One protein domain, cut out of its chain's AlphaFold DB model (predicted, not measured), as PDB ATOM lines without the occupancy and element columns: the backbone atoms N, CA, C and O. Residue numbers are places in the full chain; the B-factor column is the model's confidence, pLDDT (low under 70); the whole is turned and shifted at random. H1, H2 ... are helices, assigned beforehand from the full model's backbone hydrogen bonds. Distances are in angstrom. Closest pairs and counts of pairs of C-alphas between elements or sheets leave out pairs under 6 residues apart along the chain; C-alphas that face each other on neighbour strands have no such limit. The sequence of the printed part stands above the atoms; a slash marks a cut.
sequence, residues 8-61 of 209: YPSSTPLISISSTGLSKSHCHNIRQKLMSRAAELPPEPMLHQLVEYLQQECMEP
ATOM      1  N   TYR A   8     237.627 -10.984 114.415       79.69
ATOM      2  CA  TYR A   8     236.768 -10.459 113.352       79.69
ATOM      3  C   TYR A   8     236.600  -8.933 113.495       79.69
ATOM      4  O   TYR A   8     236.380  -8.458 114.610       79.69
ATOM      5  N   PRO A   9     236.630  -8.139 112.406       77.62
ATOM      6  CA  PRO A   9     236.631  -8.527 110.988       77.62
ATOM      7  C   PRO A   9     238.015  -8.739 110.355       77.62
ATOM      8  O   PRO A   9     238.105  -8.945 109.149       77.62
ATOM      9  N   SER A  10     239.097  -8.702 111.135       77.94
ATOM     10  CA  SER A  10     240.465  -8.906 110.633       77.94
ATOM     11  C   SER A  10     240.783 -10.358 110.249       77.94
ATOM     12  O   SER A  10     241.804 -10.611 109.614       77.94
ATOM     13  N   SER A  11     239.920 -11.309 110.609       76.88
ATOM     14  CA  SER A  11     239.982 -12.718 110.222       76.88
ATOM     15  C   SER A  11     238.679 -13.168 109.555       76.88
ATOM     16  O   SER A  11     237.612 -12.578 109.751       76.88
ATOM     17  N   THR A  12     238.754 -14.223 108.742       78.75
ATOM     18  CA  THR A  12     237.577 -14.754 108.049       78.75
ATOM     19  C   THR A  12     236.612 -15.422 109.037       78.75
ATOM     20  O   THR A  12     237.040 -16.124 109.958       78.75
ATOM     21  N   PRO A  13     235.288 -15.239 108.873       80.69
ATOM     22  CA  PRO A  13     234.314 -15.849 109.767       80.69
ATOM     23  C   PRO A  13     234.296 -17.372 109.600       80.69
ATOM     24  O   PRO A  13     234.513 -17.903 108.511       80.69
ATOM     25  N   LEU A  14     233.957 -18.098 110.666       80.19
ATOM     26  CA  LEU A  14     233.770 -19.545 110.588       80.19
ATOM     27  C   LEU A  14     232.487 -19.872 109.797       80.19
ATOM     28  O   LEU A  14     231.379 -19.771 110.321       80.19
ATOM     29  N   ILE A  15     232.627 -20.295 108.538       82.62
ATOM     30  CA  ILE A  15     231.482 -20.632 107.678       82.62
ATOM     31  C   ILE A  15     231.197 -22.135 107.729       82.62
ATOM     32  O   ILE A  15     232.054 -22.965 107.420       82.62
ATOM     33  N   SER A  16     229.960 -22.500 108.069       81.12
ATOM     34  CA  SER A  16     229.441 -23.864 107.961       81.12
ATOM     35  C   SER A  16     228.160 -23.868 107.138       81.12
ATOM     36  O   SER A  16     227.276 -23.044 107.358       81.12
ATOM     37  N   ILE A  17     228.060 -24.799 106.187       79.75
ATOM     38  CA  ILE A  17     226.915 -24.910 105.281       79.75
ATOM     39  C   ILE A  17     226.352 -26.315 105.385       79.75
ATOM     40  O   ILE A  17     227.006 -27.297 105.034       79.75
ATOM     41  N   SER A  18     225.107 -26.397 105.837       75.81
ATOM     42  CA  SER A  18     224.325 -27.623 105.843       75.81
ATOM     43  C   SER A  18     222.981 -27.351 105.194       75.81
ATOM     44  O   SER A  18     222.226 -26.500 105.659       75.81
ATOM     45  N   SER A  19     222.663 -28.094 104.141       72.44
ATOM     46  CA  SER A  19     221.354 -28.036 103.503       72.44
ATOM     47  C   SER A  19     220.798 -29.439 103.346       72.44
ATOM     48  O   SER A  19     221.485 -30.364 102.914       72.44
ATOM     49  N   THR A  20     219.522 -29.607 103.679       64.62
ATOM     50  CA  THR A  20     218.786 -30.849 103.413       64.62
ATOM     51  C   THR A  20     218.311 -30.957 101.962       64.62
ATOM     52  O   THR A  20     217.779 -32.008 101.589       64.62
ATOM     53  N   GLY A  21     218.438 -29.872 101.185       50.81
ATOM     54  CA  GLY A  21     217.991 -29.745  99.794       50.81
ATOM     55  C   GLY A  21     219.117 -29.749  98.753       50.81
ATOM     56  O   GLY A  21     218.837 -29.972  97.581       50.81
ATOM     57  N   LEU A  22     220.376 -29.562  99.164       67.06
ATOM     58  CA  LEU A  22     221.549 -29.601  98.284       67.06
ATOM     59  C   LEU A  22     222.367 -30.878  98.520       67.06
ATOM     60  O   LEU A  22     222.360 -31.449  99.613       67.06
ATOM     61  N   SER A  23     223.090 -31.344  97.499       66.06
ATOM     62  CA  SER A  23     224.049 -32.440  97.680       66.06
ATOM     63  C   SER A  23     225.213 -31.991  98.572       66.06
ATOM     64  O   SER A  23     225.540 -30.804  98.644       66.06
ATOM     65  N   LYS A  24     225.887 -32.946  99.229       70.62
ATOM     66  CA  LYS A  24     227.088 -32.657 100.034       70.62
ATOM     67  C   LYS A  24     228.190 -31.983  99.204       70.62
ATOM     68  O   LYS A  24     228.857 -31.091  99.713       70.62
ATOM     69  N   SER A  25     228.335 -32.369  97.932       66.12
ATOM     70  CA  SER A  25     229.286 -31.759  96.995       66.12
ATOM     71  C   SER A  25     228.958 -30.295  96.691       66.12
ATOM     72  O   SER A  25     229.851 -29.459  96.745       66.12
ATOM     73  N   HIS A  26     227.685 -29.955  96.464       64.69
ATOM     74  CA  HIS A  26     227.270 -28.565  96.262       64.69
ATOM     75  C   HIS A  26     227.422 -27.730  97.534       64.69
ATOM     76  O   HIS A  26     227.917 -26.613  97.466       64.69
ATOM     77  N   CYS A  27     227.078 -28.274  98.706       72.88
ATOM     78  CA  CYS A  27     227.321 -27.577  99.976       72.88
ATOM     79  C   CYS A  27     228.816 -27.293 100.179       72.88
ATOM     80  O   CYS A  27     229.182 -26.223 100.657       72.88
ATOM     81  N   HIS A  28     229.680 -28.241  99.800       78.31
ATOM     82  CA  HIS A  28     231.125 -28.057  99.845       78.31
ATOM     83  C   HIS A  28     231.597 -26.988  98.850       78.31
ATOM     84  O   HIS A  28     232.376 -26.125  99.233       78.31
ATOM     85  N   ASN A  29     231.094 -26.993  97.614       77.38
ATOM     86  CA  ASN A  29     231.449 -25.996  96.603       77.38
ATOM     87  C   ASN A  29     231.039 -24.573  97.025       77.38
ATOM     88  O   ASN A  29     231.876 -23.677  97.031       77.38
ATOM     89  N   ILE A  30     229.799 -24.392  97.491       81.00
ATOM     90  CA  ILE A  30     229.310 -23.105  98.009       81.00
ATOM     91  C   ILE A  30     230.165 -22.649  99.198       81.00
ATOM     92  O   ILE A  30     230.512 -21.475  99.302       81.00
ATOM     93  N   ARG A  31     230.557 -23.579 100.079       84.88
ATOM     94  CA  ARG A  31     231.451 -23.271 101.199       84.88
ATOM     95  C   ARG A  31     232.803 -22.764 100.705       84.88
ATOM     96  O   ARG A  31     233.278 -21.770 101.238       84.88
ATOM     97  N   GLN A  32     233.409 -23.419  99.716       80.44
ATOM     98  CA  GLN A  32     234.692 -22.984  99.152       80.44
ATOM     99  C   GLN A  32     234.586 -21.592  98.517       80.44
ATOM    100  O   GLN A  32     235.416 -20.735  98.804       80.44
ATOM    101  N   LYS A  33     233.526 -21.330  97.746       82.12
ATOM    102  CA  LYS A  33     233.275 -20.012  97.144       82.12
ATOM    103  C   LYS A  33     233.123 -18.910  98.192       82.12
ATOM    104  O   LYS A  33     233.787 -17.882  98.105       82.12
ATOM    105  N   LEU A  34     232.312 -19.147  99.225       86.06
ATOM    106  CA  LEU A  34     232.133 -18.196 100.326       86.06
ATOM    107  C   LEU A  34     233.433 -17.936 101.097       86.06
ATOM    108  O   LEU A  34     233.683 -16.805 101.498       86.06
ATOM    109  N   MET A  35     234.266 -18.963 101.291       84.75
ATOM    110  CA  MET A  35     235.575 -18.807 101.937       84.75
ATOM    111  C   MET A  35     236.543 -17.997 101.068       84.75
ATOM    112  O   MET A  35     237.205 -17.107 101.593       84.75
ATOM    113  N   SER A  36     236.587 -18.256  99.755       84.00
ATOM    114  CA  SER A  36     237.387 -17.469  98.803       84.00
ATOM    115  C   SER A  36     236.969 -16.004  98.830       84.00
ATOM    116  O   SER A  36     237.799 -15.115  98.988       84.00
ATOM    117  N   ARG A  37     235.656 -15.749  98.788       83.31
ATOM    118  CA  ARG A  37     235.115 -14.393  98.812       83.31
ATOM    119  C   ARG A  37     235.417 -13.662 100.115       83.31
ATOM    120  O   ARG A  37     235.772 -12.493 100.083       83.31
ATOM    121  N   ALA A  38     235.314 -14.347 101.252       86.38
ATOM    122  CA  ALA A  38     235.673 -13.772 102.546       86.38
ATOM    123  C   ALA A  38     237.162 -13.388 102.628       86.38
ATOM    124  O   ALA A  38     237.496 -12.438 103.324       86.38
ATOM    125  N   ALA A  39     238.047 -14.104 101.923       84.56
ATOM    126  CA  ALA A  39     239.479 -13.805 101.888       84.56
ATOM    127  C   ALA A  39     239.844 -12.628 100.961       84.56
ATOM    128  O   ALA A  39     240.874 -11.993 101.163       84.56
ATOM    129  N   GLU A  40     239.018 -12.339  99.953       84.19
ATOM    130  CA  GLU A  40     239.206 -11.217  99.018       84.19
ATOM    131  C   GLU A  40     238.702  -9.876  99.564       84.19
ATOM    132  O   GLU A  40     239.064  -8.817  99.047       84.19
ATOM    133  N   LEU A  41     237.823  -9.909 100.567       83.06
ATOM    134  CA  LEU A  41     237.215  -8.709 101.126       83.06
ATOM    135  C   LEU A  41     238.171  -8.005 102.101       83.06
ATOM    136  O   LEU A  41     238.948  -8.662 102.798       83.06
ATOM    137  N   PRO A  42     238.115  -6.662 102.177       80.69
ATOM    138  CA  PRO A  42     238.872  -5.920 103.174       80.69
ATOM    139  C   PRO A  42     238.426  -6.322 104.592       80.69
ATOM    140  O   PRO A  42     237.311  -6.822 104.762       80.69
ATOM    141  N   PRO A  43     239.265  -6.093 105.620       79.50
ATOM    142  CA  PRO A  43     238.979  -6.437 107.014       79.50
ATOM    143  C   PRO A  43     237.920  -5.508 107.639       79.50
ATOM    144  O   PRO A  43     238.172  -4.782 108.599       79.50
ATOM    145  N   GLU A  44     236.716  -5.542 107.077       82.69
ATOM    146  CA  GLU A  44     235.505  -4.838 107.486       82.69
ATOM    147  C   GLU A  44     234.370  -5.851 107.736       82.69
ATOM    148  O   GLU A  44     234.463  -7.009 107.313       82.69
ATOM    149  N   PRO A  45     233.282  -5.470 108.436       81.62
ATOM    150  CA  PRO A  45     232.131  -6.345 108.655       81.62
ATOM    151  C   PRO A  45     231.481  -6.859 107.350       81.62
ATOM    152  O   PRO A  45     230.545  -6.281 106.808       81.62
ATOM    153  N   MET A  46     231.956  -8.004 106.870       86.00
ATOM    154  CA  MET A  46     231.614  -8.630 105.585       86.00
ATOM    155  C   MET A  46     230.434  -9.619 105.618       86.00
ATOM    156  O   MET A  46     230.063 -10.177 104.589       86.00
ATOM    157  N   LEU A  47     229.833  -9.881 106.785       84.44
ATOM    158  CA  LEU A  47     228.778 -10.898 106.930       84.44
ATOM    159  C   LEU A  47     227.577 -10.643 106.014       84.44
ATOM    160  O   LEU A  47     227.087 -11.572 105.378       84.44
ATOM    161  N   HIS A  48     227.135  -9.388 105.925       81.50
ATOM    162  CA  HIS A  48     226.030  -8.998 105.051       81.50
ATOM    163  C   HIS A  48     226.348  -9.286 103.581       81.50
ATOM    164  O   HIS A  48     225.562  -9.943 102.907       81.50
ATOM    165  N   GLN A  49     227.541  -8.900 103.124       79.38
ATOM    166  CA  GLN A  49     227.991  -9.132 101.749       79.38
ATOM    167  C   GLN A  49     228.107 -10.622 101.419       79.38
ATOM    168  O   GLN A  49     227.784 -11.032 100.310       79.38
ATOM    169  N   LEU A  50     228.537 -11.451 102.373       84.50
ATOM    170  CA  LEU A  50     228.583 -12.903 102.194       84.50
ATOM    171  C   LEU A  50     227.178 -13.511 102.087       84.50
ATOM    172  O   LEU A  50     226.975 -14.443 101.309       84.50
ATOM    173  N   VAL A  51     226.198 -12.990 102.831       82.31
ATOM    174  CA  VAL A  51     224.796 -13.423 102.715       82.31
ATOM    175  C   VAL A  51     224.185 -12.964 101.391       82.31
ATOM    176  O   VAL A  51     223.542 -13.773 100.729       82.31
ATOM    177  N   GLU A  52     224.418 -11.721 100.972       76.38
ATOM    178  CA  GLU A  52     223.990 -11.218  99.660       76.38
ATOM    179  C   GLU A  52     224.616 -12.025  98.524       76.38
ATOM    180  O   GLU A  52     223.918 -12.441  97.604       76.38
ATOM    181  N   TYR A  53     225.908 -12.333  98.620       78.12
ATOM    182  CA  TYR A  53     226.598 -13.187  97.659       78.12
ATOM    183  C   TYR A  53     226.007 -14.600  97.625       78.12
ATOM    184  O   TYR A  53     225.792 -15.152  96.553       78.12
ATOM    185  N   LEU A  54     225.676 -15.189  98.779       76.62
ATOM    186  CA  LEU A  54     225.012 -16.495  98.828       76.62
ATOM    187  C   LEU A  54     223.611 -16.452  98.200       76.62
ATOM    188  O   LEU A  54     223.209 -17.404  97.531       76.62
ATOM    189  N   GLN A  55     222.866 -15.366  98.421       66.44
ATOM    190  CA  GLN A  55     221.572 -15.140  97.782       66.44
ATOM    191  C   GLN A  55     221.735 -15.019  96.263       66.44
ATOM    192  O   GLN A  55     220.976 -15.653  95.537       66.44
ATOM    193  N   GLN A  56     222.761 -14.303  95.799       60.34
ATOM    194  CA  GLN A  56     223.107 -14.164  94.384       60.34
ATOM    195  C   GLN A  56     223.574 -15.486  93.760       60.34
ATOM    196  O   GLN A  56     223.061 -15.856  92.721       60.34
ATOM    197  N   GLU A  57     224.432 -16.283  94.397       61.12
ATOM    198  CA  GLU A  57     224.830 -17.620  93.901       61.12
ATOM    199  C   GLU A  57     223.669 -18.630  93.907       61.12
ATOM    200  O   GLU A  57     223.664 -19.598  93.153       61.12
ATOM    201  N   CYS A  58     222.661 -18.422  94.756       52.16
ATOM    202  CA  CYS A  58     221.399 -19.159  94.685       52.16
ATOM    203  C   CYS A  58     220.434 -18.601  93.625       52.16
ATOM    204  O   CYS A  58     219.382 -19.200  93.413       52.16
ATOM    205  N   MET A  59     220.751 -17.479  92.979       39.09
ATOM    206  CA  MET A  59     219.966 -16.840  91.916       39.09
ATOM    207  C   MET A  59     220.668 -16.886  90.546       39.09
ATOM    208  O   MET A  59     219.986 -16.827  89.524       39.09
ATOM    209  N   GLU A  60     221.991 -17.051  90.516       35.09
ATOM    210  CA  GLU A  60     222.812 -17.102  89.310       35.09
ATOM    211  C   GLU A  60     223.068 -18.557  88.866       35.09
ATOM    212  O   GLU A  60     223.400 -19.425  89.683       35.09
ATOM    213  N   PRO A  61     222.909 -18.866  87.568       38.69
ATOM    214  CA  PRO A  61     223.198 -20.186  87.031       38.69
ATOM    215  C   PRO A  61     224.713 -20.418  87.034       38.69
ATOM    216  O   PRO A  61     225.461 -19.679  86.403       38.69
TER     217      PRO A  61
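This is residues 8 to 61 of the 209 residues of the protein "RWD domain-containing protein 3" of Fundulus heteroclitus (UniProt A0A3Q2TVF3). A long helix, H1, has an extended stretch without a named element, residues 8 to 23, running back along its length, and a shorter helix, H2, that folds back on it at a slant. Residues 20 to 25, of which 24 and 25 belong to H1, stick out at one end, where the opening stretch turns into H1. The printed part has 54 residues with two named helices, H1 then H2, and no named strand; the class is all helix. It is compact, with a radius of gyration of the C-alphas of 11.4 A, yet elongated, spanning 32 by 20 by 15 A.

After residues 8 to 23 comes H1, residues 24 to 40. A short link of 6 residues joins it to H2, residues 47 to 57. H1 and H2 touch, with 6 pairs of C-alphas within 8 A; the closest are those of Leu 34 and Leu 50, 6.6 A apart. Their lines stand at a steep tilt of 48 degrees, and they run opposite ways. Their centres are 11.4 A apart. In H1 and H2 every backbone O i to N i+4 pair is within hydrogen-bond range.

The printed part begins with C-alpha 8 at (236.768, -10.459, 113.352). H1 runs from Lys 24, with its C-alpha at (227.088, -32.657, 100.034), to Glu 40, 24.6 A from first to last C-alpha. H2 runs from Leu 47 to Glu 57, 15.2 A from first to last C-alpha, and ends with C-alpha 57 at (224.830, -17.620, 93.901).

The two C-alphas farthest apart are those of Ser 10 and Gly 21, at 32.5 A. The printed part has no cut. The mean pLDDT of the printed part is 74.7; residues 20 to 23, 25 to 26 and 55 to 61 are under 70, where the model's confidence is low.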